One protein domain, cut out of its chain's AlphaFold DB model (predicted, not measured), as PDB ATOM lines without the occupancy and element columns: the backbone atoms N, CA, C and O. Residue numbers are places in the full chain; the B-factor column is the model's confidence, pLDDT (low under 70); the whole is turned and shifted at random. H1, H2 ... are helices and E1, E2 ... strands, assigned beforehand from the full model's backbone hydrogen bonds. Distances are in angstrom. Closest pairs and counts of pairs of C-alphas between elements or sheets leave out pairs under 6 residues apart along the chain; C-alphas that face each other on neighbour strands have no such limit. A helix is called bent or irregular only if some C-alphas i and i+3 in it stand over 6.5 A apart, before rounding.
ATOM      1  N   LYS A 248     -15.909 -12.843  24.605       73.38
ATOM      2  CA  LYS A 248     -15.091 -13.832  23.895       73.38
ATOM      3  C   LYS A 248     -13.670 -13.765  24.441       73.38
ATOM      4  O   LYS A 248     -13.140 -12.677  24.654       73.38
ATOM      5  N   PHE A 249     -13.038 -14.921  24.640       72.75
ATOM      6  CA  PHE A 249     -11.692 -14.997  25.218       72.75
ATOM      7  C   PHE A 249     -10.692 -14.103  24.467       72.75
ATOM      8  O   PHE A 249     -10.012 -13.297  25.090       72.75
ATOM      9  N   ARG A 250     -10.703 -14.140  23.130       74.25
ATOM     10  CA  ARG A 250      -9.848 -13.305  22.274       74.25
ATOM     11  C   ARG A 250     -10.031 -11.794  22.450       74.25
ATOM     12  O   ARG A 250      -9.079 -11.037  22.285       74.25
ATOM     13  N   GLU A 251     -11.243 -11.333  22.750       75.56
ATOM     14  CA  GLU A 251     -11.507  -9.910  23.010       75.56
ATOM     15  C   GLU A 251     -10.910  -9.500  24.357       75.56
ATOM     16  O   GLU A 251     -10.211  -8.493  24.434       75.56
ATOM     17  N   VAL A 252     -11.101 -10.337  25.384       73.00
ATOM     18  CA  VAL A 252     -10.494 -10.147  26.710       73.00
ATOM     19  C   VAL A 252      -8.968 -10.166  26.612       73.00
ATOM     20  O   VAL A 252      -8.307  -9.289  27.156       73.00
ATOM     21  N   GLN A 253      -8.397 -11.115  25.869       76.12
ATOM     22  CA  GLN A 253      -6.956 -11.204  25.644       76.12
ATOM     23  C   GLN A 253      -6.399  -9.924  25.017       76.12
ATOM     24  O   GLN A 253      -5.421  -9.383  25.523       76.12
ATOM     25  N   LYS A 254      -7.043  -9.390  23.971       79.69
ATOM     26  CA  LYS A 254      -6.614  -8.133  23.337       79.69
ATOM     27  C   LYS A 254      -6.667  -6.937  24.287       79.69
ATOM     28  O   LYS A 254      -5.767  -6.102  24.238       79.69
ATOM     29  N   GLN A 255      -7.699  -6.849  25.128       76.62
ATOM     30  CA  GLN A 255      -7.816  -5.785  26.132       76.62
ATOM     31  C   GLN A 255      -6.668  -5.866  27.142       76.62
ATOM     32  O   GLN A 255      -5.966  -4.883  27.361       76.62
ATOM     33  N   VAL A 256      -6.401  -7.062  27.669       75.44
ATOM     34  CA  VAL A 256      -5.285  -7.290  28.595       75.44
ATOM     35  C   VAL A 256      -3.938  -6.989  27.932       75.44
ATOM     36  O   VAL A 256      -3.083  -6.353  28.537       75.44
ATOM     37  N   GLU A 257      -3.730  -7.397  26.679       78.94
ATOM     38  CA  GLU A 257      -2.499  -7.090  25.939       78.94
ATOM     39  C   GLU A 257      -2.267  -5.582  25.771       78.94
ATOM     40  O   GLU A 257      -1.115  -5.139  25.794       78.94
ATOM     41  N   GLN A 258      -3.332  -4.796  25.592       77.19
ATOM     42  CA  GLN A 258      -3.254  -3.336  25.528       77.19
ATOM     43  C   GLN A 258      -2.921  -2.736  26.898       77.19
ATOM     44  O   GLN A 258      -1.963  -1.972  26.990       77.19
ATOM     45  N   GLU A 259      -3.617  -3.150  27.959       73.12
ATOM     46  CA  GLU A 259      -3.352  -2.681  29.328       73.12
ATOM     47  C   GLU A 259      -1.916  -2.986  29.783       73.12
ATOM     48  O   GLU A 259      -1.248  -2.139  30.377       73.12
ATOM     49  N   LEU A 260      -1.403  -4.183  29.479       75.69
ATOM     50  CA  LEU A 260      -0.021  -4.552  29.798       75.69
ATOM     51  C   LEU A 260       0.984  -3.742  28.978       75.69
ATOM     52  O   LEU A 260       2.027  -3.351  29.497       75.69
ATOM     53  N   LYS A 261       0.673  -3.445  27.709       74.12
ATOM     54  CA  LYS A 261       1.524  -2.593  26.866       74.12
ATOM     55  C   LYS A 261       1.624  -1.174  27.430       74.12
ATOM     56  O   LYS A 261       2.707  -0.601  27.399       74.12
ATOM     57  N   GLU A 262       0.527  -0.629  27.949       74.25
ATOM     58  CA  GLU A 262       0.497   0.689  28.596       74.25
ATOM     59  C   GLU A 262       1.290   0.715  29.910       74.25
ATOM     60  O   GLU A 262       1.919   1.721  30.227       74.25
ATOM     61  N   LYS A 263       1.325  -0.406  30.638       67.62
ATOM     62  CA  LYS A 263       2.094  -0.568  31.885       67.62
ATOM     63  C   LYS A 263       3.560  -0.971  31.677       67.62
ATOM     64  O   LYS A 263       4.306  -1.051  32.647       67.62
ATOM     65  N   GLY A 264       3.985  -1.216  30.435       59.19
ATOM     66  CA  GLY A 264       5.333  -1.705  30.124       59.19
ATOM     67  C   GLY A 264       5.589  -3.156  30.559       59.19
ATOM     68  O   GLY A 264       6.743  -3.563  30.669       59.19
ATOM     69  N   GLU A 265       4.534  -3.934  30.803       63.88
ATOM     70  CA  GLU A 265       4.600  -5.311  31.298       63.88
ATOM     71  C   GLU A 265       4.640  -6.356  30.163       63.88
ATOM     72  O   GLU A 265       4.303  -6.107  28.998       63.88
ATOM     73  N   VAL A 266       5.088  -7.569  30.498       60.00
ATOM     74  CA  VAL A 266       5.414  -8.623  29.530       60.00
ATOM     75  C   VAL A 266       4.148  -9.244  28.914       60.00
ATOM     76  O   VAL A 266       3.373  -9.930  29.576       60.00
ATOM     77  N   LYS A 267       3.989  -9.129  27.586       60.03
ATOM     78  CA  LYS A 267       2.854  -9.703  26.817       60.03
ATOM     79  C   LYS A 267       2.624 -11.213  26.997       60.03
ATOM     80  O   LYS A 267       1.528 -11.694  26.744       60.03
ATOM     81  N   VAL A 268       3.648 -11.966  27.408       60.19
ATOM     82  CA  VAL A 268       3.605 -13.427  27.657       60.19
ATOM     83  C   VAL A 268       2.493 -13.813  28.642       60.19
ATOM     84  O   VAL A 268       1.891 -14.884  28.545       60.19
ATOM     85  N   ILE A 269       2.234 -12.912  29.583       67.88
ATOM     86  CA  ILE A 269       1.374 -13.088  30.745       67.88
ATOM     87  C   ILE A 269      -0.102 -12.813  30.389       67.88
ATOM     88  O   ILE A 269      -1.020 -13.337  31.029       67.88
ATOM     89  N   ALA A 270      -0.333 -12.058  29.308       67.62
ATOM     90  CA  ALA A 270      -1.644 -11.568  28.895       67.62
ATOM     91  C   ALA A 270      -2.708 -12.668  28.747       67.62
ATOM     92  O   ALA A 270      -3.793 -12.498  29.303       67.62
ATOM     93  N   PRO A 271      -2.433 -13.825  28.109       70.50
ATOM     94  CA  PRO A 271      -3.452 -14.863  27.958       70.50
ATOM     95  C   PRO A 271      -3.903 -15.487  29.284       70.50
ATOM     96  O   PRO A 271      -5.052 -15.891  29.422       70.50
ATOM     97  N   ARG A 272      -3.032 -15.520  30.299       78.19
ATOM     98  CA  ARG A 272      -3.334 -16.147  31.597       78.19
ATOM     99  C   ARG A 272      -4.096 -15.202  32.513       78.19
ATOM    100  O   ARG A 272      -5.041 -15.613  33.186       78.19
ATOM    101  N   LEU A 273      -3.762 -13.913  32.463       75.75
ATOM    102  CA  LEU A 273      -4.608 -12.862  33.030       75.75
ATOM    103  C   LEU A 273      -5.979 -12.826  32.345       75.75
ATOM    104  O   LEU A 273      -7.004 -12.712  33.022       75.75
ATOM    105  N   ALA A 274      -6.006 -13.011  31.022       77.44
ATOM    106  CA  ALA A 274      -7.240 -13.106  30.258       77.44
ATOM    107  C   ALA A 274      -8.084 -14.315  30.674       77.44
ATOM    108  O   ALA A 274      -9.297 -14.167  30.751       77.44
ATOM    109  N   THR A 275      -7.495 -15.461  31.039       83.75
ATOM    110  CA  THR A 275      -8.241 -16.606  31.598       83.75
ATOM    111  C   THR A 275      -8.990 -16.229  32.878       83.75
ATOM    112  O   THR A 275     -10.181 -16.518  32.987       83.75
ATOM    113  N   ALA A 276      -8.353 -15.512  33.810       83.50
ATOM    114  CA  ALA A 276      -9.016 -15.079  35.043       83.50
ATOM    115  C   ALA A 276     -10.149 -14.072  34.798       83.50
ATOM    116  O   ALA A 276     -11.206 -14.160  35.417       83.50
ATOM    117  N   ILE A 277      -9.948 -13.113  33.892       81.06
ATOM    118  CA  ILE A 277     -10.978 -12.128  33.515       81.06
ATOM    119  C   ILE A 277     -12.115 -12.787  32.736       81.06
ATOM    120  O   ILE A 277     -13.286 -12.502  32.973       81.06
ATOM    121  N   TRP A 278     -11.784 -13.704  31.835       87.38
ATOM    122  CA  TRP A 278     -12.759 -14.434  31.046       87.38
ATOM    123  C   TRP A 278     -13.668 -15.288  31.933       87.38
ATOM    124  O   TRP A 278     -14.883 -15.176  31.798       87.38
ATOM    125  N   LEU A 279     -13.118 -16.072  32.870       86.94
ATOM    126  CA  LEU A 279     -13.908 -16.891  33.800       86.94
ATOM    127  C   LEU A 279     -14.856 -16.040  34.656       86.94
ATOM    128  O   LEU A 279     -16.047 -16.348  34.732       86.94
ATOM    129  N   GLU A 280     -14.356 -14.943  35.233       86.75
ATOM    130  CA  GLU A 280     -15.182 -14.005  36.002       86.75
ATOM    131  C   GLU A 280     -16.316 -13.433  35.135       86.75
ATOM    132  O   GLU A 280     -17.479 -13.430  35.542       86.75
ATOM    133  N   ASN A 281     -16.012 -13.024  33.898       84.06
ATOM    134  CA  ASN A 281     -17.006 -12.497  32.963       84.06
ATOM    135  C   ASN A 281     -18.059 -13.540  32.562       84.06
ATOM    136  O   ASN A 281     -19.227 -13.176  32.425       84.06
ATOM    137  N   GLN A 282     -17.688 -14.816  32.385       85.12
ATOM    138  CA  GLN A 282     -18.652 -15.885  32.095       85.12
ATOM    139  C   GLN A 282     -19.629 -16.069  33.263       85.12
ATOM    140  O   GLN A 282     -20.841 -16.092  33.058       85.12
ATOM    141  N   ILE A 283     -19.121 -16.144  34.496       85.69
ATOM    142  CA  ILE A 283     -19.958 -16.328  35.690       85.69
ATOM    143  C   ILE A 283     -20.841 -15.100  35.932       85.69
ATOM    144  O   ILE A 283     -22.036 -15.229  36.208       85.69
ATOM    145  N   ARG A 284     -20.284 -13.896  35.762       81.88
ATOM    146  CA  ARG A 284     -21.041 -12.645  35.857       81.88
ATOM    147  C   ARG A 284     -22.158 -12.582  34.816       81.88
ATOM    148  O   ARG A 284     -23.273 -12.212  35.173       81.88
ATOM    149  N   ALA A 285     -21.893 -12.983  33.572       74.06
ATOM    150  CA  ALA A 285     -22.901 -13.028  32.513       74.06
ATOM    151  C   ALA A 285     -24.053 -13.986  32.857       74.06
ATOM    152  O   ALA A 285     -25.214 -13.633  32.660       74.06
ATOM    153  N   LEU A 286     -23.762 -15.152  33.449       77.50
ATOM    154  CA  LEU A 286     -24.795 -16.083  33.919       77.50
ATOM    155  C   LEU A 286     -25.664 -15.438  35.011       77.50
ATOM    156  O   LEU A 286     -26.891 -15.417  34.894       77.50
ATOM    157  N   LYS A 287     -25.031 -14.833  36.027       77.75
ATOM    158  CA  LYS A 287     -25.704 -14.122  37.132       77.75
ATOM    159  C   LYS A 287     -26.596 -12.974  36.640       77.75
ATOM    160  O   LYS A 287     -27.677 -12.736  37.178       77.75
ATOM    161  N   GLU A 288     -26.124 -12.224  35.647       71.62
ATOM    162  CA  GLU A 288     -26.762 -10.991  35.166       71.62
ATOM    163  C   GLU A 288     -27.669 -11.196  33.953       71.62
ATOM    164  O   GLU A 288     -28.316 -10.232  33.519       71.62
ATOM    165  N   SER A 289     -27.756 -12.431  33.454       62.94
ATOM    166  CA  SER A 289     -28.626 -12.809  32.349       62.94
ATOM    167  C   SER A 289     -30.077 -12.410  32.625       62.94
ATOM    168  O   SER A 289     -30.578 -12.463  33.756       62.94
ATOM    169  N   SER A 290     -30.785 -12.003  31.573       52.75
ATOM    170  CA  SER A 290     -32.230 -11.775  31.637       52.75
ATOM    171  C   SER A 290     -32.969 -13.002  32.170       52.75
ATOM    172  O   SER A 290     -33.900 -12.856  32.961       52.75
ATOM    173  N   PHE A 291     -32.519 -14.207  31.813       57.44
ATOM    174  CA  PHE A 291     -33.110 -15.451  32.285       57.44
ATOM    175  C   PHE A 291     -32.973 -15.605  33.812       57.44
ATOM    176  O   PHE A 291     -33.986 -15.812  34.479       57.44
ATOM    177  N   ALA A 292     -31.792 -15.342  34.390       58.00
ATOM    178  CA  ALA A 292     -31.605 -15.298  35.846       58.00
ATOM    179  C   ALA A 292     -32.522 -14.272  36.526       58.00
ATOM    180  O   ALA A 292     -33.136 -14.561  37.551       58.00
ATOM    181  N   LYS A 293     -32.650 -13.075  35.941       57.19
ATOM    182  CA  LYS A 293     -33.479 -11.986  36.483       57.19
ATOM    183  C   LYS A 293     -34.981 -12.277  36.416       57.19
ATOM    184  O   LYS A 293     -35.709 -11.863  37.310       57.19
ATOM    185  N   MET A 294     -35.451 -12.945  35.362       51.94
ATOM    186  CA  MET A 294     -36.882 -13.162  35.108       51.94
ATOM    187  C   MET A 294     -37.398 -14.502  35.634       51.94
ATOM    188  O   MET A 294     -38.544 -14.586  36.065       51.94
ATOM    189  N   ALA A 295     -36.580 -15.550  35.565       57.00
ATOM    190  CA  ALA A 295     -36.950 -16.910  35.953       57.00
ATOM    191  C   ALA A 295     -36.354 -17.330  37.308       57.00
ATOM    192  O   ALA A 295     -36.586 -18.451  37.750       57.00
ATOM    193  N   GLY A 296     -35.585 -16.450  37.959       64.06
ATOM    194  CA  GLY A 296     -34.937 -16.714  39.246       64.06
ATOM    195  C   GLY A 296     -33.716 -17.634  39.160       64.06
ATOM    196  O   GLY A 296     -33.145 -17.988  40.186       64.06
ATOM    197  N   GLY A 297     -33.290 -18.043  37.965       74.31
ATOM    198  CA  GLY A 297     -32.165 -18.959  37.768       74.31
ATOM    199  C   GLY A 297     -31.781 -19.088  36.305       74.31
ATOM    200  O   GLY A 297     -32.404 -18.453  35.467       74.31
ATOM    201  N   VAL A 298     -30.765 -19.891  36.000       76.44
ATOM    202  CA  VAL A 298     -30.186 -20.080  34.658       76.44
ATOM    203  C   VAL A 298     -30.371 -21.531  34.212       76.44
ATOM    204  O   VAL A 298     -30.297 -22.420  35.061       76.44
ATOM    205  N   PRO A 299     -30.605 -21.828  32.921       77.50
ATOM    206  CA  PRO A 299     -30.725 -23.207  32.464       77.50
ATOM    207  C   PRO A 299     -29.475 -24.020  32.815       77.50
ATOM    208  O   PRO A 299     -28.345 -23.578  32.601       77.50
ATOM    209  N   ALA A 300     -29.661 -25.237  33.335       81.38
ATOM    210  CA  ALA A 300     -28.535 -26.112  33.673       81.38
ATOM    211  C   ALA A 300     -27.650 -26.434  32.450       81.38
ATOM    212  O   ALA A 300     -26.456 -26.688  32.601       81.38
ATOM    213  N   SER A 301     -28.222 -26.394  31.244       77.00
ATOM    214  CA  SER A 301     -27.521 -26.505  29.961       77.00
ATOM    215  C   SER A 301     -26.453 -25.415  29.774       77.00
ATOM    216  O   SER A 301     -25.352 -25.725  29.324       77.00
ATOM    217  N   GLU A 302     -26.702 -24.174  30.203       78.94
ATOM    218  CA  GLU A 302     -25.715 -23.088  30.108       78.94
ATOM    219  C   GLU A 302     -24.527 -23.295  31.061       78.94
ATOM    220  O   GLU A 302     -23.374 -23.106  30.663       78.94
ATOM    221  N   LEU A 303     -24.773 -23.756  32.295       85.00
ATOM    222  CA  LEU A 303     -23.685 -24.105  33.221       85.00
ATOM    223  C   LEU A 303     -22.883 -25.322  32.732       85.00
ATOM    224  O   LEU A 303     -21.666 -25.354  32.903       85.00
ATOM    225  N   ARG A 304     -23.532 -26.311  32.097       84.56
ATOM    226  CA  ARG A 304     -22.834 -27.452  31.473       84.56
ATOM    227  C   ARG A 304     -21.949 -27.006  30.310       84.56
ATOM    228  O   ARG A 304     -20.797 -27.421  30.255       84.56
ATOM    229  N   ALA A 305     -22.435 -26.109  29.455       84.00
ATOM    230  CA  ALA A 305     -21.634 -25.549  28.369       84.00
ATOM    231  C   ALA A 305     -20.415 -24.771  28.899       84.00
ATOM    232  O   ALA A 305     -19.323 -24.856  28.340       84.00
ATOM    233  N   LEU A 306     -20.564 -24.030  30.006       88.06
ATOM    234  CA  LEU A 306     -19.418 -23.411  30.680       88.06
ATOM    235  C   LEU A 306     -18.443 -24.474  31.210       88.06
ATOM    236  O   LEU A 306     -17.236 -24.344  31.005       88.06
ATOM    237  N   LYS A 307     -18.954 -25.543  31.834       91.19
ATOM    238  CA  LYS A 307     -18.137 -26.659  32.324       91.19
ATOM    239  C   LYS A 307     -17.274 -27.266  31.218       91.19
ATOM    240  O   LYS A 307     -16.079 -27.451  31.417       91.19
ATOM    241  N   GLU A 308     -17.855 -27.541  30.055       88.94
ATOM    242  CA  GLU A 308     -17.155 -28.137  28.910       88.94
ATOM    243  C   GLU A 308     -16.032 -27.236  28.383       88.94
ATOM    244  O   GLU A 308     -14.922 -27.710  28.126       88.94
ATOM    245  N   LYS A 309     -16.269 -25.919  28.312       90.00
ATOM    246  CA  LYS A 309     -15.233 -24.938  27.945       90.00
ATOM    247  C   LYS A 309     -14.075 -24.922  28.944       90.00
ATOM    248  O   LYS A 309     -12.914 -24.880  28.536       90.00
ATOM    249  N   ILE A 310     -14.383 -24.946  30.244       91.75
ATOM    250  CA  ILE A 310     -13.368 -24.982  31.306       91.75
ATOM    251  C   ILE A 310     -12.577 -26.287  31.226       91.75
ATOM    252  O   ILE A 310     -11.352 -26.247  31.270       91.75
ATOM    253  N   LEU A 311     -13.256 -27.422  31.050       92.50
ATOM    254  CA  LEU A 311     -12.634 -28.741  30.945       92.50
ATOM    255  C   LEU A 311     -11.639 -28.809  29.779       92.50
ATOM    256  O   LEU A 311     -10.525 -29.302  29.948       92.50
ATOM    257  N   ALA A 312     -12.004 -28.265  28.616       90.94
ATOM    258  CA  ALA A 312     -11.118 -28.199  27.458       90.94
ATOM    259  C   ALA A 312      -9.843 -27.387  27.748       90.94
ATOM    260  O   ALA A 312      -8.734 -27.856  27.482       90.94
ATOM    261  N   LYS A 313      -9.986 -26.186  28.327       92.06
ATOM    262  CA  LYS A 313      -8.847 -25.326  28.697       92.06
ATOM    263  C   LYS A 313      -7.985 -25.958  29.794       92.06
ATOM    264  O   LYS A 313      -6.761 -25.954  29.684       92.06
ATOM    265  N   LYS A 314      -8.610 -26.558  30.810       93.06
ATOM    266  CA  LYS A 314      -7.941 -27.288  31.898       93.06
ATOM    267  C   LYS A 314      -7.050 -28.400  31.350       93.06
ATOM    268  O   LYS A 314      -5.867 -28.439  31.667       93.06
ATOM    269  N   HIS A 315      -7.593 -29.246  30.477       93.19
ATOM    270  CA  HIS A 315      -6.857 -30.366  29.886       93.19
ATOM    271  C   HIS A 315      -5.622 -29.897  29.096       93.19
ATOM    272  O   HIS A 315      -4.545 -30.487  29.181       93.19
ATOM    273  N   VAL A 316      -5.745 -28.787  28.363       91.44
ATOM    274  CA  VAL A 316      -4.608 -28.171  27.663       91.44
ATOM    275  C   VAL A 316      -3.563 -27.631  28.653       91.44
ATOM    276  O   VAL A 316      -2.369 -27.870  28.457       91.44
ATOM    277  N   ALA A 317      -3.983 -26.961  29.732       90.69
ATOM    278  CA  ALA A 317      -3.092 -26.447  30.779       90.69
ATOM    279  C   ALA A 317      -2.328 -27.563  31.513       90.69
ATOM    280  O   ALA A 317      -1.129 -27.432  31.780       90.69
ATOM    281  N   GLU A 318      -3.004 -28.673  31.815       91.94
ATOM    282  CA  GLU A 318      -2.416 -29.865  32.431       91.94
ATOM    283  C   GLU A 318      -1.327 -30.459  31.540       91.94
ATOM    284  O   GLU A 318      -0.195 -30.651  31.987       91.94
ATOM    285  N   LYS A 319      -1.626 -30.670  30.252       92.69
ATOM    286  CA  LYS A 319      -0.655 -31.236  29.306       92.69
ATOM    287  C   LYS A 319       0.513 -30.308  29.013       92.69
ATOM    288  O   LYS A 319       1.637 -30.785  28.872       92.69
ATOM    289  N   ALA A 320       0.286 -28.999  28.987       90.31
ATOM    290  CA  ALA A 320       1.370 -28.030  28.915       90.31
ATOM    291  C   ALA A 320       2.275 -28.104  30.153       90.31
ATOM    292  O   ALA A 320       3.491 -28.195  30.012       90.31
ATOM    293  N   SER A 321       1.687 -28.130  31.351       90.50
ATOM    294  CA  SER A 321       2.438 -28.212  32.610       90.50
ATOM    295  C   SER A 321       3.277 -29.490  32.690       90.50
ATOM    296  O   SER A 321       4.456 -29.427  33.030       90.50
ATOM    297  N   GLU A 322       2.705 -30.639  32.312       91.94
ATOM    298  CA  GLU A 322       3.425 -31.916  32.262       91.94
ATOM    299  C   GLU A 322       4.649 -31.862  31.330       91.94
ATOM    300  O   GLU A 322       5.708 -32.378  31.689       91.94
ATOM    301  N   LEU A 323       4.523 -31.246  30.147       91.19
ATOM    302  CA  LEU A 323       5.639 -31.100  29.205       91.19
ATOM    303  C   LEU A 323       6.718 -30.159  29.732       91.19
ATOM    304  O   LEU A 323       7.903 -30.443  29.571       91.19
ATOM    305  N   VAL A 324       6.327 -29.064  30.385       90.94
ATOM    306  CA  VAL A 324       7.296 -28.147  30.989       90.94
ATOM    307  C   VAL A 324       8.131 -28.885  32.034       90.94
ATOM    308  O   VAL A 324       9.357 -28.837  31.988       90.94
ATOM    309  N   GLU A 325       7.482 -29.633  32.929       90.19
ATOM    310  CA  GLU A 325       8.165 -30.359  34.003       90.19
ATOM    311  C   GLU A 325       9.039 -31.515  33.501       90.19
ATOM    312  O   GLU A 325      10.140 -31.719  34.017       90.19
ATOM    313  N   LYS A 326       8.568 -32.280  32.510       92.06
ATOM    314  CA  LYS A 326       9.276 -33.474  32.022       92.06
ATOM    315  C   LYS A 326      10.363 -33.160  31.001       92.06
ATOM    316  O   LYS A 326      11.393 -33.833  31.012       92.06
ATOM    317  N   GLU A 327      10.137 -32.168  30.145       91.50
ATOM    318  CA  GLU A 327      10.975 -31.895  28.976       91.50
ATOM    319  C   GLU A 327      11.685 -30.542  29.094       91.50
ATOM    320  O   GLU A 327      12.916 -30.486  29.031       91.50
ATOM    321  N   TRP A 328      10.950 -29.447  29.334       92.31
ATOM    322  CA  TRP A 328      11.540 -28.103  29.223       92.31
ATOM    323  C   TRP A 328      12.552 -27.821  30.325       92.31
ATOM    324  O   TRP A 328      13.628 -27.295  30.052       92.31
ATOM    325  N   MET A 329      12.255 -28.253  31.552       89.50
ATOM    326  CA  MET A 329      13.185 -28.164  32.684       89.50
ATOM    327  C   MET A 329      14.463 -28.995  32.480       89.50
ATOM    328  O   MET A 329      15.446 -28.789  33.184       89.50
ATOM    329  N   ARG A 330      14.470 -29.928  31.517       89.88
ATOM    330  CA  ARG A 330      15.646 -30.716  31.114       89.88
ATOM    331  C   ARG A 330      16.333 -30.161  29.860       89.88
ATOM    332  O   ARG A 330      17.234 -30.802  29.330       89.88
ATOM    333  N   GLY A 331      15.901 -28.996  29.372       85.25
ATOM    334  CA  GLY A 331      16.428 -28.341  28.173       85.25
ATOM    335  C   GLY A 331      15.797 -28.800  26.855       85.25
ATOM    336  O   GLY A 331      16.141 -28.259  25.806       85.25
ATOM    337  N   ASN A 332      14.857 -29.753  26.870       90.06
ATOM    338  CA  ASN A 332      14.163 -30.204  25.665       90.06
ATOM    339  C   ASN A 332      12.854 -29.424  25.473       90.06
ATOM    340  O   ASN A 332      11.803 -29.788  26.000       90.06
ATOM    341  N   ILE A 333      12.901 -28.319  24.730       89.69
ATOM    342  CA  ILE A 333      11.720 -27.467  24.554       89.69
ATOM    343  C   ILE A 333      10.839 -27.985  23.409       89.69
ATOM    344  O   ILE A 333      11.118 -27.768  22.226       89.69
ATOM    345  N   VAL A 334       9.733 -28.638  23.762       87.00
ATOM    346  CA  VAL A 334       8.757 -29.214  22.821       87.00
ATOM    347  C   VAL A 334       7.376 -28.572  22.963       87.00
ATOM    348  O   VAL A 334       6.940 -28.245  24.061       87.00
ATOM    349  N   SER A 335       6.653 -28.395  21.860       84.50
ATOM    350  CA  SER A 335       5.298 -27.835  21.892       84.50
ATOM    351  C   SER A 335       4.225 -28.891  22.186       84.50
ATOM    352  O   SER A 335       4.396 -30.079  21.903       84.50
ATOM    353  N   VAL A 336       3.076 -28.454  22.720       84.19
ATOM    354  CA  VAL A 336       1.888 -29.313  22.835       84.19
ATOM    355  C   VAL A 336       1.345 -29.600  21.432       84.19
ATOM    356  O   VAL A 336       1.041 -28.685  20.661       84.19
ATOM    357  N   LYS A 337       1.208 -30.884  21.109       82.50
ATOM    358  CA  LYS A 337       0.623 -31.397  19.871       82.50
ATOM    359  C   LYS A 337      -0.661 -32.157  20.181       82.50
ATOM    360  O   LYS A 337      -0.866 -32.586  21.313       82.50
ATOM    361  N   GLU A 338      -1.490 -32.383  19.161       84.50
ATOM    362  CA  GLU A 338      -2.727 -33.166  19.308       84.50
ATOM    363  C   GLU A 338      -2.472 -34.577  19.860       84.50
ATOM    364  O   GLU A 338      -3.277 -35.079  20.635       84.50
ATOM    365  N   GLU A 339      -1.327 -35.187  19.534       84.94
ATOM    366  CA  GLU A 339      -0.925 -36.512  20.036       84.94
ATOM    367  C   GLU A 339      -0.700 -36.564  21.555       84.94
ATOM    368  O   GLU A 339      -0.787 -37.634  22.151       84.94
ATOM    369  N   HIS A 340      -0.458 -35.415  22.197       86.00
ATOM    370  CA  HIS A 340      -0.304 -35.313  23.651       86.00
ATOM    371  C   HIS A 340      -1.652 -35.176  24.381       86.00
ATOM    372  O   HIS A 340      -1.697 -35.234  25.611       86.00
ATOM    373  N   LEU A 341      -2.751 -34.955  23.650       88.75
ATOM    374  CA  LEU A 341      -4.077 -34.712  24.212       88.75
ATOM    375  C   LEU A 341      -4.911 -36.002  24.238       88.75
ATOM    376  O   LEU A 341      -4.770 -36.874  23.381       88.75
ATOM    377  N   ASP A 342      -5.829 -36.116  25.204       88.00
ATOM    378  CA  ASP A 342      -6.798 -37.208  25.231       88.00
ATOM    379  C   ASP A 342      -7.704 -37.126  23.995       88.00
ATOM    380  O   ASP A 342      -8.376 -36.118  23.754       88.00
ATOM    381  N   LYS A 343      -7.756 -38.223  23.234       89.19
ATOM    382  CA  LYS A 343      -8.578 -38.353  22.029       89.19
ATOM    383  C   LYS A 343     -10.059 -38.079  22.284       89.19
ATOM    384  O   LYS A 343     -10.736 -37.596  21.382       89.19
ATOM    385  N   LYS A 344     -10.558 -38.356  23.492       88.94
ATOM    386  CA  LYS A 344     -11.953 -38.088  23.874       88.94
ATOM    387  C   LYS A 344     -12.237 -36.597  24.053       88.94
ATOM    388  O   LYS A 344     -13.356 -36.169  23.801       88.94
ATOM    389  N   LEU A 345     -11.235 -35.819  24.462       87.62
ATOM    390  CA  LEU A 345     -11.360 -34.378  24.692       87.62
ATOM    391  C   LEU A 345     -10.938 -33.545  23.476       87.62
ATOM    392  O   LEU A 345     -11.251 -32.360  23.427       87.62
ATOM    393  N   LEU A 346     -10.286 -34.147  22.474       86.88
ATOM    394  CA  LEU A 346      -9.858 -33.458  21.251       86.88
ATOM    395  C   LEU A 346     -10.959 -32.617  20.578       86.88
ATOM    396  O   LEU A 346     -10.647 -31.483  20.215       86.88
ATOM    397  N   PRO A 347     -12.215 -33.086  20.412       87.69
ATOM    398  CA  PRO A 347     -13.271 -32.257  19.823       87.69
ATOM    399  C   PRO A 347     -13.527 -30.977  20.628       87.69
ATOM    400  O   PRO A 347     -13.511 -29.886  20.065       87.69
ATOM    401  N   LEU A 348     -13.648 -31.100  21.954       84.81
ATOM    402  CA  LEU A 348     -13.855 -29.965  22.858       84.81
ATOM    403  C   LEU A 348     -12.651 -29.021  22.871       84.81
ATOM    404  O   LEU A 348     -12.810 -27.804  22.909       84.81
ATOM    405  N   VAL A 349     -11.432 -29.561  22.804       86.62
ATOM    406  CA  VAL A 349     -10.212 -28.750  22.720       86.62
ATOM    407  C   VAL A 349     -10.175 -27.955  21.419       86.62
ATOM    408  O   VAL A 349      -9.886 -26.760  21.456       86.62
ATOM    409  N   LYS A 350     -10.509 -28.577  20.283       85.62
ATOM    410  CA  LYS A 350     -10.576 -27.887  18.986       85.62
ATOM    411  C   LYS A 350     -11.625 -26.780  18.988       85.62
ATOM    412  O   LYS A 350     -11.388 -25.728  18.407       85.62
ATOM    413  N   GLU A 351     -12.747 -26.992  19.669       81.69
ATOM    414  CA  GLU A 351     -13.836 -26.020  19.725       81.69
ATOM    415  C   GLU A 351     -13.593 -24.878  20.728       81.69
ATOM    416  O   GLU A 351     -13.966 -23.734  20.470       81.69
ATOM    417  N   HIS A 352     -12.984 -25.160  21.883       81.56
ATOM    418  CA  HIS A 352     -12.976 -24.229  23.021       81.56
ATOM    419  C   HIS A 352     -11.586 -23.814  23.517       81.56
ATOM    420  O   HIS A 352     -11.472 -22.853  24.284       81.56
ATOM    421  N   ALA A 353     -10.524 -24.510  23.104       85.31
ATOM    422  CA  ALA A 353      -9.162 -24.288  23.593       85.31
ATOM    423  C   ALA A 353      -8.095 -24.244  22.480       85.31
ATOM    424  O   ALA A 353      -6.902 -24.293  22.780       85.31
ATOM    425  N   ALA A 354      -8.491 -24.091  21.211       85.12
ATOM    426  CA  ALA A 354      -7.558 -23.958  20.088       85.12
ATOM    427  C   ALA A 354      -6.592 -22.772  20.267       85.12
ATOM    428  O   ALA A 354      -5.386 -22.931  20.111       85.12
ATOM    429  N   GLU A 355      -7.108 -21.617  20.696       82.69
ATOM    430  CA  GLU A 355      -6.306 -20.410  20.960       82.69
ATOM    431  C   GLU A 355      -5.260 -20.660  22.062       82.69
ATOM    432  O   GLU A 355      -4.103 -20.266  21.946       82.69
ATOM    433  N   MET A 356      -5.621 -21.426  23.094       85.94
ATOM    434  CA  MET A 356      -4.702 -21.770  24.181       85.94
ATOM    435  C   MET A 356      -3.544 -22.657  23.699       85.94
ATOM    436  O   MET A 356      -2.414 -22.513  24.170       85.94
ATOM    437  N   LEU A 357      -3.795 -23.558  22.741       86.31
ATOM    438  CA  LEU A 357      -2.740 -24.361  22.117       86.31
ATOM    439  C   LEU A 357      -1.758 -23.499  21.318       86.31
ATOM    440  O   LEU A 357      -0.555 -23.767  21.346       86.31
ATOM    441  N   GLU A 358      -2.246 -22.478  20.611       86.12
ATOM    442  CA  GLU A 358      -1.395 -21.513  19.906       86.12
ATOM    443  C   GLU A 358      -0.540 -20.709  20.891       86.12
ATOM    444  O   GLU A 358       0.677 -20.609  20.712       86.12
ATOM    445  N   ASP A 359      -1.134 -20.243  21.989       84.88
ATOM    446  CA  ASP A 359      -0.416 -19.506  23.028       84.88
ATOM    447  C   ASP A 359       0.685 -20.348  23.686       84.88
ATOM    448  O   ASP A 359       1.779 -19.850  23.950       84.88
ATOM    449  N   ILE A 360       0.440 -21.636  23.956       87.19
ATOM    450  CA  ILE A 360       1.463 -22.537  24.515       87.19
ATOM    451  C   ILE A 360       2.597 -22.784  23.515       87.19
ATOM    452  O   ILE A 360       3.763 -22.845  23.912       87.19
ATOM    453  N   LYS A 361       2.295 -22.891  22.215       88.12
ATOM    454  CA  LYS A 361       3.334 -22.960  21.175       88.12
ATOM    455  C   LYS A 361       4.193 -21.694  21.178       88.12
ATOM    456  O   LYS A 361       5.415 -21.801  21.124       88.12
ATOM    457  N   ALA A 362       3.579 -20.519  21.307       87.00
ATOM    458  CA  ALA A 362       4.309 -19.257  21.400       87.00
ATOM    459  C   ALA A 362       5.206 -19.190  22.650       87.00
ATOM    460  O   ALA A 362       6.337 -18.713  22.557       87.00
ATOM    461  N   LEU A 363       4.752 -19.716  23.797       86.50
ATOM    462  CA  LEU A 363       5.596 -19.848  24.993       86.50
ATOM    463  C   LEU A 363       6.825 -20.720  24.730       86.50
ATOM    464  O   LEU A 363       7.937 -20.313  25.058       86.50
ATOM    465  N   ALA A 364       6.634 -21.886  24.109       88.00
ATOM    466  CA  ALA A 364       7.723 -22.810  23.803       88.00
ATOM    467  C   ALA A 364       8.806 -22.137  22.947       88.00
ATOM    468  O   ALA A 364       9.995 -22.248  23.235       88.00
ATOM    469  N   GLU A 365       8.404 -21.381  21.924       89.44
ATOM    470  CA  GLU A 365       9.342 -20.665  21.056       89.44
ATOM    471  C   GLU A 365      10.099 -19.547  21.786       89.44
ATOM    472  O   GLU A 365      11.275 -19.321  21.508       89.44
ATOM    473  N   ARG A 366       9.475 -18.874  22.758       85.75
ATOM    474  CA  ARG A 366      10.162 -17.861  23.578       85.75
ATOM    475  C   ARG A 366      11.167 -18.464  24.548       85.75
ATOM    476  O   ARG A 366      12.263 -17.928  24.680       85.75
ATOM    477  N   VAL A 367      10.827 -19.599  25.157       88.25
ATOM    478  CA  VAL A 367      11.763 -20.344  26.011       88.25
ATOM    479  C   VAL A 367      12.957 -20.836  25.191       88.25
ATOM    480  O   VAL A 367      14.095 -20.651  25.608       88.25
ATOM    481  N   LYS A 368      12.737 -21.357  23.973       88.94
ATOM    482  CA  LYS A 368      13.836 -21.736  23.056       88.94
ATOM    483  C   LYS A 368      14.778 -20.582  22.732       88.94
ATOM    484  O   LYS A 368      15.976 -20.800  22.591       88.94
ATOM    485  N   LYS A 369      14.239 -19.372  22.583       87.81
ATOM    486  CA  LYS A 369      15.018 -18.159  22.294       87.81
ATOM    487  C   LYS A 369      15.718 -17.577  23.526       87.81
ATOM    488  O   LYS A 369      16.453 -16.606  23.379       87.81
ATOM    489  N   GLY A 370      15.485 -18.130  24.719       83.81
ATOM    490  CA  GLY A 370      15.992 -17.577  25.977       83.81
ATOM    491  C   GLY A 370      15.316 -16.266  26.392       83.81
ATOM    492  O   GLY A 370      15.812 -15.580  27.277       83.81
ATOM    493  N   GLU A 371      14.189 -15.905  25.767       83.94
ATOM    494  CA  GLU A 371      13.409 -14.707  26.113       83.94
ATOM    495  C   GLU A 371      12.569 -14.908  27.386       83.94
ATOM    496  O   GLU A 371      12.030 -13.945  27.930       83.94
ATOM    497  N   LEU A 372      12.392 -16.159  27.820       83.31
ATOM    498  CA  LEU A 372      11.540 -16.539  28.938       83.31
ATOM    499  C   LEU A 372      12.096 -17.782  29.638       83.31
ATOM    500  O   LEU A 372      12.481 -18.742  28.970       83.31
ATOM    501  N   ASP A 373      12.093 -17.787  30.970       86.62
ATOM    502  CA  ASP A 373      12.553 -18.928  31.758       86.62
ATOM    503  C   ASP A 373      11.470 -20.021  31.867       86.62
ATOM    504  O   ASP A 373      10.277 -19.746  32.054       86.62
ATOM    505  N   ALA A 374      11.874 -21.289  31.753       88.00
ATOM    506  CA  ALA A 374      10.959 -22.428  31.841       88.00
ATOM    507  C   ALA A 374      10.301 -22.558  33.231       88.00
ATOM    508  O   ALA A 374       9.147 -22.980  33.329       88.00
ATOM    509  N   GLN A 375      10.995 -22.161  34.301       87.94
ATOM    510  CA  GLN A 375      10.483 -22.143  35.670       87.94
ATOM    511  C   GLN A 375       9.398 -21.075  35.856       87.94
ATOM    512  O   GLN A 375       8.423 -21.301  36.587       87.94
ATOM    513  N   ASP A 376       9.512 -19.935  35.176       84.94
ATOM    514  CA  ASP A 376       8.466 -18.912  35.186       84.94
ATOM    515  C   ASP A 376       7.238 -19.381  34.402       84.94
ATOM    516  O   ASP A 376       6.119 -19.291  34.913       84.94
ATOM    517  N   VAL A 377       7.428 -20.018  33.237       86.69
ATOM    518  CA  VAL A 377       6.323 -20.670  32.505       86.69
ATOM    519  C   VAL A 377       5.618 -21.711  33.370       86.69
ATOM    520  O   VAL A 377       4.388 -21.717  33.446       86.69
ATOM    521  N   ARG A 378       6.380 -22.569  34.058       88.31
ATOM    522  CA  ARG A 378       5.835 -23.572  34.979       88.31
ATOM    523  C   ARG A 378       4.971 -22.926  36.056       88.31
ATOM    524  O   ARG A 378       3.872 -23.402  36.330       88.31
ATOM    525  N   THR A 379       5.455 -21.842  36.658       84.75
ATOM    526  CA  THR A 379       4.738 -21.129  37.722       84.75
ATOM    527  C   THR A 379       3.433 -20.527  37.202       84.75
ATOM    528  O   THR A 379       2.390 -20.682  37.837       84.75
ATOM    529  N   ILE A 380       3.466 -19.889  36.031       83.25
ATOM    530  CA  ILE A 380       2.290 -19.272  35.405       83.25
ATOM    531  C   ILE A 380       1.240 -20.332  35.042       83.25
ATOM    532  O   ILE A 380       0.064 -20.165  35.373       83.25
ATOM    533  N   LEU A 381       1.651 -21.442  34.421       87.06
ATOM    534  CA  LEU A 381       0.745 -22.542  34.074       87.06
ATOM    535  C   LEU A 381       0.161 -23.225  35.316       87.06
ATOM    536  O   LEU A 381      -1.009 -23.596  35.306       87.06
ATOM    537  N   ALA A 382       0.929 -23.340  36.404       87.00
ATOM    538  CA  ALA A 382       0.426 -23.880  37.665       87.00
ATOM    539  C   ALA A 382      -0.694 -23.010  38.262       87.00
ATOM    540  O   ALA A 382      -1.677 -23.549  38.770       87.00
ATOM    541  N   VAL A 383      -0.570 -21.679  38.178       85.81
ATOM    542  CA  VAL A 383      -1.618 -20.748  38.629       85.81
ATOM    543  C   VAL A 383      -2.854 -20.828  37.731       85.81
ATOM    544  O   VAL A 383      -3.970 -20.882  38.242       85.81
ATOM    545  N   GLU A 384      -2.671 -20.862  36.409       87.38
ATOM    546  CA  GLU A 384      -3.782 -21.006  35.459       87.38
ATOM    547  C   GLU A 384      -4.533 -22.333  35.655       87.38
ATOM    548  O   GLU A 384      -5.765 -22.341  35.687       87.38
ATOM    549  N   ARG A 385      -3.806 -23.438  35.852       90.06
ATOM    550  CA  ARG A 385      -4.391 -24.754  36.127       90.06
ATOM    551  C   ARG A 385      -5.195 -24.754  37.425       90.06
ATOM    552  O   ARG A 385      -6.354 -25.144  37.388       90.06
ATOM    553  N   ASP A 386      -4.627 -24.272  38.537       89.81
ATOM    554  CA  ASP A 386      -5.338 -24.189  39.830       89.81
ATOM    555  C   ASP A 386      -6.629 -23.365  39.708       89.81
ATOM    556  O   ASP A 386      -7.665 -23.729  40.262       89.81
ATOM    557  N   LEU A 387      -6.601 -22.283  38.925       90.75
ATOM    558  CA  LEU A 387      -7.788 -21.469  38.695       90.75
ATOM    559  C   LEU A 387      -8.870 -22.215  37.900       90.75
ATOM    560  O   LEU A 387     -10.051 -22.164  38.262       90.75
ATOM    561  N   LEU A 388      -8.479 -22.893  36.820       92.62
ATOM    562  CA  LEU A 388      -9.384 -23.704  36.004       92.62
ATOM    563  C   LEU A 388      -9.955 -24.879  36.811       92.62
ATOM    564  O   LEU A 388     -11.151 -25.142  36.711       92.62
ATOM    565  N   ASP A 389      -9.140 -25.518  37.652       93.50
ATOM    566  CA  ASP A 389      -9.539 -26.597  38.558       93.50
ATOM    567  C   ASP A 389     -10.606 -26.135  39.547       93.50
ATOM    568  O   ASP A 389     -11.712 -26.678  39.560       93.50
ATOM    569  N   ARG A 390     -10.324 -25.075  40.312       92.75
ATOM    570  CA  ARG A 390     -11.274 -24.525  41.292       92.75
ATOM    571  C   ARG A 390     -12.585 -24.105  40.641       92.75
ATOM    572  O   ARG A 390     -13.657 -24.348  41.192       92.75
ATOM    573  N   THR A 391     -12.509 -23.487  39.463       91.81
ATOM    574  CA  THR A 391     -13.705 -23.033  38.744       91.81
ATOM    575  C   THR A 391     -14.509 -24.216  38.202       91.81
ATOM    576  O   THR A 391     -15.732 -24.221  38.316       91.81
ATOM    577  N   HIS A 392     -13.844 -25.251  37.677       94.12
ATOM    578  CA  HIS A 392     -14.498 -26.486  37.243       94.12
ATOM    579  C   HIS A 392     -15.211 -27.186  38.408       94.12
ATOM    580  O   HIS A 392     -16.390 -27.516  38.295       94.12
ATOM    581  N   GLU A 393     -14.529 -27.364  39.542       93.50
ATOM    582  CA  GLU A 393     -15.098 -27.986  40.741       93.50
ATOM    583  C   GLU A 393     -16.294 -27.206  41.294       93.50
ATOM    584  O   GLU A 393     -17.295 -27.804  41.692       93.50
ATOM    585  N   ALA A 394     -16.223 -25.873  41.306       92.44
ATOM    586  CA  ALA A 394     -17.321 -25.030  41.762       92.44
ATOM    587  C   ALA A 394     -18.554 -25.151  40.848       92.44
ATOM    588  O   ALA A 394     -19.679 -25.275  41.343       92.44
ATOM    589  N   VAL A 395     -18.355 -25.200  39.526       91.88
ATOM    590  CA  VAL A 395     -19.436 -25.441  38.557       91.88
ATOM    591  C   VAL A 395     -20.030 -26.843  38.737       91.88
ATOM    592  O   VAL A 395     -21.254 -26.987  38.753       91.88
ATOM    593  N   GLU A 396     -19.203 -27.874  38.930       91.44
ATOM    594  CA  GLU A 396     -19.682 -29.241  39.172       91.44
ATOM    595  C   GLU A 396     -20.453 -29.376  40.478       91.44
ATOM    596  O   GLU A 396     -21.536 -29.959  40.483       91.44
ATOM    597  N   ARG A 397     -19.955 -28.786  41.567       91.62
ATOM    598  CA  ARG A 397     -20.657 -28.755  42.855       91.62
ATOM    599  C   ARG A 397     -21.995 -28.032  42.736       91.62
ATOM    600  O   ARG A 397     -22.987 -28.466  43.317       91.62
ATOM    601  N   THR A 398     -22.035 -26.952  41.958       91.19
ATOM    602  CA  THR A 398     -23.258 -26.180  41.733       91.19
ATOM    603  C   THR A 398     -24.296 -26.987  40.954       91.19
ATOM    604  O   THR A 398     -25.453 -27.026  41.358       91.19
ATOM    605  N   LEU A 399     -23.883 -27.678  39.887       87.12
ATOM    606  CA  LEU A 399     -24.756 -28.544  39.086       87.12
ATOM    607  C   LEU A 399     -25.177 -29.828  39.814       87.12
ATOM    608  O   LEU A 399     -26.272 -30.334  39.574       87.12
ATOM    609  N   GLY A 400     -24.297 -30.378  40.650       85.38
ATOM    610  CA  GLY A 400     -24.490 -31.651  41.339       85.38
ATOM    611  C   GLY A 400     -25.315 -31.560  42.622       85.38
ATOM    612  O   GLY A 400     -25.737 -32.600  43.118       85.38
ATOM    613  N   ASN A 401     -25.558 -30.358  43.158       89.75
ATOM    614  CA  ASN A 401     -26.364 -30.174  44.364       89.75
ATOM    615  C   ASN A 401     -27.854 -29.975  44.013       89.75
ATOM    616  O   ASN A 401     -28.207 -28.927  43.466       89.75
ATOM    617  N   PRO A 402     -28.754 -30.910  44.383       86.44
ATOM    618  CA  PRO A 402     -30.187 -30.771  44.128       86.44
ATOM    619  C   PRO A 402     -30.804 -29.505  44.739       86.44
ATOM    620  O   PRO A 402     -31.738 -28.950  44.168       86.44
ATOM    621  N   GLU A 403     -30.273 -29.007  45.860       89.19
ATOM    622  CA  GLU A 403     -30.779 -27.795  46.521       89.19
ATOM    623  C   GLU A 403     -30.551 -26.525  45.693       89.19
ATOM    624  O   GLU A 403     -31.296 -25.548  45.825       89.19
ATOM    625  N   HIS A 404     -29.545 -26.537  44.816       90.88
ATOM    626  CA  HIS A 404     -29.253 -25.443  43.892       90.88
ATOM    627  C   HIS A 404     -30.116 -25.496  42.631       90.88
ATOM    628  O   HIS A 404     -30.093 -24.557  41.838       90.88
ATOM    629  N   LEU A 405     -30.878 -26.572  42.438       86.19
ATOM    630  CA  LEU A 405     -31.733 -26.758  41.282       86.19
ATOM    631  C   LEU A 405     -33.180 -26.395  41.618       86.19
ATOM    632  O   LEU A 405     -33.652 -26.517  42.750       86.19
ATOM    633  N   MET A 406     -33.906 -25.939  40.609       80.12
ATOM    634  CA  MET A 406     -35.355 -25.795  40.650       80.12
ATOM    635  C   MET A 406     -35.960 -26.253  39.334       80.12
ATOM    636  O   MET A 406     -35.302 -26.240  38.292       80.12
ATOM    637  N   GLU A 407     -37.226 -26.648  39.376       74.81
ATOM    638  CA  GLU A 407     -37.944 -27.014  38.165       74.81
ATOM    639  C   GLU A 407     -38.089 -25.809  37.243       74.81
ATOM    640  O   GLU A 407     -38.569 -24.737  37.627       74.81
ATOM    641  N   ASN A 408     -37.708 -26.006  35.987       65.56
ATOM    642  CA  ASN A 408     -37.980 -25.024  34.966       65.56
ATOM    643  C   ASN A 408     -39.456 -25.114  34.572       65.56
ATOM    644  O   ASN A 408     -39.852 -25.992  33.814       65.56
ATOM    645  N   ARG A 409     -40.294 -24.187  35.045       53.94
ATOM    646  CA  ARG A 409     -41.721 -24.140  34.659       53.94
ATOM    647  C   ARG A 409     -41.938 -23.812  33.178       53.94
ATOM    648  O   ARG A 409     -43.044 -23.969  32.671       53.94
ATOM    649  N   ARG A 410     -40.894 -23.355  32.484       49.97
ATOM    650  CA  ARG A 410     -40.875 -23.079  31.047       49.97
ATOM    651  C   ARG A 410     -39.970 -24.119  30.373       49.97
ATOM    652  O   ARG A 410     -38.870 -23.789  29.952       49.97
ATOM    653  N   VAL A 411     -40.389 -25.388  30.340       42.62
ATOM    654  CA  VAL A 411     -39.622 -26.476  29.701       42.62
ATOM    655  C   VAL A 411     -39.741 -26.358  28.178       42.62
ATOM    656  O   VAL A 411     -40.809 -26.610  27.626       42.62
ATOM    657  N   TRP A 412     -38.650 -26.005  27.494       42.12
ATOM    658  CA  TRP A 412     -38.592 -25.913  26.022       42.12
ATOM    659  C   TRP A 412     -37.972 -27.166  25.367       42.12
ATOM    660  O   TRP A 412     -38.025 -27.315  24.148       42.12
ATOM    661  N   GLY A 413     -37.429 -28.095  26.167       39.84
ATOM    662  CA  GLY A 413     -36.808 -29.349  25.724       39.84
ATOM    663  C   GLY A 413     -36.441 -30.277  26.892       39.84
ATOM    664  O   GLY A 413     -36.540 -29.898  28.058       39.84
ATOM    665  N   VAL A 414     -36.017 -31.512  26.596       43.59
ATOM    666  CA  VAL A 414     -35.710 -32.542  27.619       43.59
ATOM    667  C   VAL A 414     -34.507 -32.154  28.496       43.59
ATOM    668  O   VAL A 414     -34.447 -32.561  29.656       43.59
ATOM    669  N   GLU A 415     -33.583 -31.347  27.968       45.16
ATOM    670  CA  GLU A 415     -32.345 -30.919  28.639       45.16
ATOM    671  C   GLU A 415     -32.526 -29.712  29.576       45.16
ATOM    672  O   GLU A 415     -31.705 -29.509  30.474       45.16
ATOM    673  N   ASP A 416     -33.641 -28.983  29.441       57.25
ATOM    674  CA  ASP A 416     -33.954 -27.737  30.159       57.25
ATOM    675  C   ASP A 416     -34.911 -27.948  31.338       57.25
ATOM    676  O   ASP A 416     -35.583 -27.018  31.779       57.25
ATOM    677  N   LYS A 417     -35.009 -29.173  31.862       63.78
ATOM    678  CA  LYS A 417     -35.921 -29.503  32.975       63.78
ATOM    679  C   LYS A 417     -35.608 -28.750  34.265       63.78
ATOM    680  O   LYS A 417     -36.506 -28.539  35.078       63.78
ATOM    681  N   PHE A 418     -34.353 -28.349  34.446       75.12
ATOM    682  CA  PHE A 418     -33.876 -27.731  35.675       75.12
ATOM    683  C   PHE A 418     -33.186 -26.402  35.399       75.12
ATOM    684  O   PHE A 418     -32.384 -26.276  34.468       75.12
ATOM    685  N   LEU A 419     -33.484 -25.434  36.256       78.44
ATOM    686  CA  LEU A 419     -32.734 -24.197  36.383       78.44
ATOM    687  C   LEU A 419     -31.814 -24.304  37.587       78.44
ATOM    688  O   LEU A 419     -32.202 -24.824  38.630       78.44
ATOM    689  N   VAL A 420     -30.615 -23.767  37.449       84.50
ATOM    690  CA  VAL A 420     -29.718 -23.485  38.560       84.50
ATOM    691  C   VAL A 420     -30.151 -22.152  39.153       84.50
ATOM    692  O   VAL A 420     -30.210 -21.147  38.445       84.50
ATOM    693  N   LYS A 421     -30.489 -22.144  40.439       86.50
ATOM    694  CA  LYS A 421     -30.938 -20.960  41.173       86.50
ATOM    695  C   LYS A 421     -29.927 -19.823  41.068       86.50
ATOM    696  O   LYS A 421     -28.720 -20.044  41.165       86.50
ATOM    697  N   LYS A 422     -30.424 -18.599  40.897       84.69
ATOM    698  CA  LYS A 422     -29.594 -17.394  40.805       84.69
ATOM    699  C   LYS A 422     -28.726 -17.229  42.050       84.69
ATOM    700  O   LYS A 422     -27.544 -16.937  41.912       84.69
ATOM    701  N   GLU A 423     -29.267 -17.525  43.229       88.38
ATOM    702  CA  GLU A 423     -28.553 -17.466  44.508       88.38
ATOM    703  C   GLU A 423     -27.361 -18.437  44.543       88.38
ATOM    704  O   GLU A 423     -26.311 -18.125  45.099       88.38
ATOM    705  N   ALA A 424     -27.487 -19.608  43.907       91.50
ATOM    706  CA  ALA A 424     -26.392 -20.572  43.820       91.50
ATOM    707  C   ALA A 424     -25.266 -20.076  42.896       91.50
ATOM    708  O   ALA A 424     -24.090 -20.271  43.195       91.50
ATOM    709  N   ILE A 425     -25.614 -19.391  41.802       88.81
ATOM    710  CA  ILE A 425     -24.640 -18.772  40.885       88.81
ATOM    711  C   ILE A 425     -23.953 -17.578  41.555       88.81
ATOM    712  O   ILE A 425     -22.751 -17.390  41.387       88.81
ATOM    713  N   GLU A 426     -24.694 -16.789  42.337       89.75
ATOM    714  CA  GLU A 426     -24.150 -15.688  43.138       89.75
ATOM    715  C   GLU A 426     -23.148 -16.195  44.171       89.75
ATOM    716  O   GLU A 426     -22.011 -15.727  44.187       89.75
ATOM    717  N   LYS A 427     -23.518 -17.222  44.940       92.12
ATOM    718  CA  LYS A 427     -22.623 -17.857  45.908       92.12
ATOM    719  C   LYS A 427     -21.368 -18.432  45.244       92.12
ATOM    720  O   LYS A 427     -20.262 -18.191  45.714       92.12
ATOM    721  N   MET A 428     -21.518 -19.134  44.117       92.94
ATOM    722  CA  MET A 428     -20.383 -19.640  43.336       92.94
ATOM    723  C   MET A 428     -19.453 -18.502  42.883       92.94
ATOM    724  O   MET A 428     -18.231 -18.640  42.926       92.94
ATOM    725  N   HIS A 429     -20.013 -17.371  42.447       91.12
ATOM    726  CA  HIS A 429     -19.228 -16.209  42.040       91.12
ATOM    727  C   HIS A 429     -18.456 -15.595  43.214       91.12
ATOM    728  O   HIS A 429     -17.274 -15.290  43.068       91.12
ATOM    729  N   GLU A 430     -19.099 -15.445  44.372       91.00
ATOM    730  CA  GLU A 430     -18.470 -14.938  45.596       91.00
ATOM    731  C   GLU A 430     -17.339 -15.852  46.084       91.00
ATOM    732  O   GLU A 430     -16.269 -15.357  46.435       91.00
ATOM    733  N   GLU A 431     -17.531 -17.173  46.029       91.44
ATOM    734  CA  GLU A 431     -16.506 -18.164  46.381       91.44
ATOM    735  C   GLU A 431     -15.291 -18.114  45.439       91.44
ATOM    736  O   GLU A 431     -14.152 -18.275  45.879       91.44
ATOM    737  N   LEU A 432     -15.504 -17.871  44.141       89.88
ATOM    738  CA  LEU A 432     -14.431 -17.856  43.141       89.88
ATOM    739  C   LEU A 432     -13.698 -16.515  43.032       89.88
ATOM    740  O   LEU A 432     -12.545 -16.481  42.593       89.88
ATOM    741  N   LYS A 433     -14.320 -15.411  43.455       88.25
ATOM    742  CA  LYS A 433     -13.751 -14.064  43.328       88.25
ATOM    743  C   LYS A 433     -12.342 -13.920  43.934       88.25
ATOM    744  O   LYS A 433     -11.454 -13.448  43.216       88.25
ATOM    745  N   PRO A 434     -12.058 -14.398  45.164       86.00
ATOM    746  CA  PRO A 434     -10.706 -14.339  45.726       86.00
ATOM    747  C   PRO A 434      -9.673 -15.116  44.900       86.00
ATOM    748  O   PRO A 434      -8.492 -14.760  44.881       86.00
ATOM    749  N   HIS A 435     -10.093 -16.176  44.204       85.94
ATOM    750  CA  HIS A 435      -9.219 -16.967  43.340       85.94
ATOM    751  C   HIS A 435      -8.867 -16.224  42.052       85.94
ATOM    752  O   HIS A 435      -7.698 -16.235  41.666       85.94
ATOM    753  N   PHE A 436      -9.820 -15.509  41.440       84.12
ATOM    754  CA  PHE A 436      -9.539 -14.637  40.292       84.12
ATOM    755  C   PHE A 436      -8.547 -13.530  40.660       84.12
ATOM    756  O   PHE A 436      -7.570 -13.312  39.942       84.12
ATOM    757  N   GLU A 437      -8.754 -12.867  41.798       81.06
ATOM    758  CA  GLU A 437      -7.873 -11.800  42.287       81.06
ATOM    759  C   GLU A 437      -6.471 -12.329  42.617       81.06
ATOM    760  O   GLU A 437      -5.465 -11.773  42.170       81.06
ATOM    761  N   THR A 438      -6.388 -13.458  43.327       79.94
ATOM    762  CA  THR A 438      -5.108 -14.091  43.671       79.94
ATOM    763  C   THR A 438      -4.345 -14.530  42.426       79.94
ATOM    764  O   THR A 438      -3.132 -14.324  42.354       79.94
ATOM    765  N   ALA A 439      -5.032 -15.120  41.443       77.62
ATOM    766  CA  ALA A 439      -4.419 -15.514  40.183       77.62
ATOM    767  C   ALA A 439      -3.837 -14.293  39.466       77.62
ATOM    768  O   ALA A 439      -2.660 -14.310  39.120       77.62
ATOM    769  N   ARG A 440      -4.604 -13.198  39.346       78.31
ATOM    770  CA  ARG A 440      -4.124 -11.945  38.738       78.31
ATOM    771  C   ARG A 440      -2.862 -11.420  39.418       78.31
ATOM    772  O   ARG A 440      -1.878 -11.148  38.740       78.31
ATOM    773  N   VAL A 441      -2.848 -11.343  40.750       76.00
ATOM    774  CA  VAL A 441      -1.683 -10.845  41.503       76.00
ATOM    775  C   VAL A 441      -0.463 -11.753  41.341       76.00
ATOM    776  O   VAL A 441       0.646 -11.258  41.162       76.00
ATOM    777  N   LYS A 442      -0.634 -13.078  41.420       74.12
ATOM    778  CA  LYS A 442       0.482 -14.028  41.273       74.12
ATOM    779  C   LYS A 442       1.074 -14.003  39.870       74.12
ATOM    780  O   LYS A 442       2.285 -14.129  39.733       74.12
ATOM    781  N   ILE A 443       0.217 -13.842  38.868       70.69
ATOM    782  CA  ILE A 443       0.594 -13.788  37.462       70.69
ATOM    783  C   ILE A 443       1.338 -12.474  37.141       70.69
ATOM    784  O   ILE A 443       2.294 -12.520  36.387       70.69
ATOM    785  N   LEU A 444       0.967 -11.339  37.752       68.00
ATOM    786  CA  LEU A 444       1.631 -10.032  37.562       68.00
ATOM    787  C   LEU A 444       2.979  -9.879  38.294       68.00
ATOM    788  O   LEU A 444       3.763  -8.996  37.971       68.00
TER     789      LEU A 444
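This is residues 248 to 444 of the 446 residues of an uncharacterized protein of Thermococcaceae archaeon (UniProt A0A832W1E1). A long bundle of helices, H2, H4, H7 and the bent H8 with the shorter H6, runs lengthwise, and a small sheet of E1, E3 and E2 sits at one end together with the short H3. H1 packs at a steep tilt on H2, and the short H5 packs on H4 after a long unnamed stretch, residues 327 to 345. The printed part has 197 residues with eight named helices and three named strands, in the order H1 H2 H3 E1 H4 H5 H6 H7 E2 E3 H8; the class is mostly helix. The antiparallel sheet runs E1, E3, E2. The whole is compact, with a radius of gyration of the C-alphas of 18.1 A, and spans 58 by 39 by 23 A.

H1, residues 249 to 263, begins at C-alpha 249 (-11.692, -14.997, 25.218). H2, residues 267 to 288, is 30.8 A long and irregular, with C-alphas 268 and 271 7.2 A apart. H3 is residues 290 to 295 and E1 297 to 299. H4, residues 300 to 326, is 38.6 A long and begins at (-28.535, -26.112, 33.673). H5 is 346 to 352, H6 354 to 368, and H7, 374 to 400, is 37.8 A long. E2 is 405 to 407 and E3 418 to 421. H8, residues 422 to 444, was assigned as one helix by its hydrogen bonds but is bent: C-alphas 431 and 434 are 7.0 A apart. Its arms are H8a, 422 to 431, and H8b, 434 to 444, ending at (1.631, -10.032, 37.562).

H2, H4, H6, H7, H8a and H8b form a bundle, helices side by side. H2 is the hub. It touches H8b, closest C-alphas Ala 276 and Phe 436, 5.3 A, at a shallow tilt of 17 degrees, opposite ways. H1 touches H2 at a steep tilt of 52 degrees, closest C-alphas Gln 253 and Ala 274, 5.0 A. H7 touches H4 at a shallow tilt of 26 degrees, opposite ways, closest C-alphas Lys 314 and Leu 388, 5.6 A. H6 touches H4, closest C-alphas Val 316 and Leu 357, 7.0 A. H5 touches H4, closest C-alphas Ala 312 and Val 349, 4.9 A. H3 stands at the sheet's level, height 2.9 A. N 298 and O 420 of E1 and E3 are 2.8 A apart, as are N 406 and O 419 of the hairpin E2 and E3, both within hydrogen-bond range. Every O i to N i+4 pair is within range in H1, H3, H4, H5, H6, H7, H8a and H8b; in H2, 16 of 18.

The two C-alphas farthest apart, those of Gly 370 and Arg 409, are 58.7 A apart. The printed part has no cut; the link H4 to H5 is long. Mean pLDDT of the printed part is 81.4; residues 263 to 270, 289 to 296, 408 to 417 and 444 are under 70.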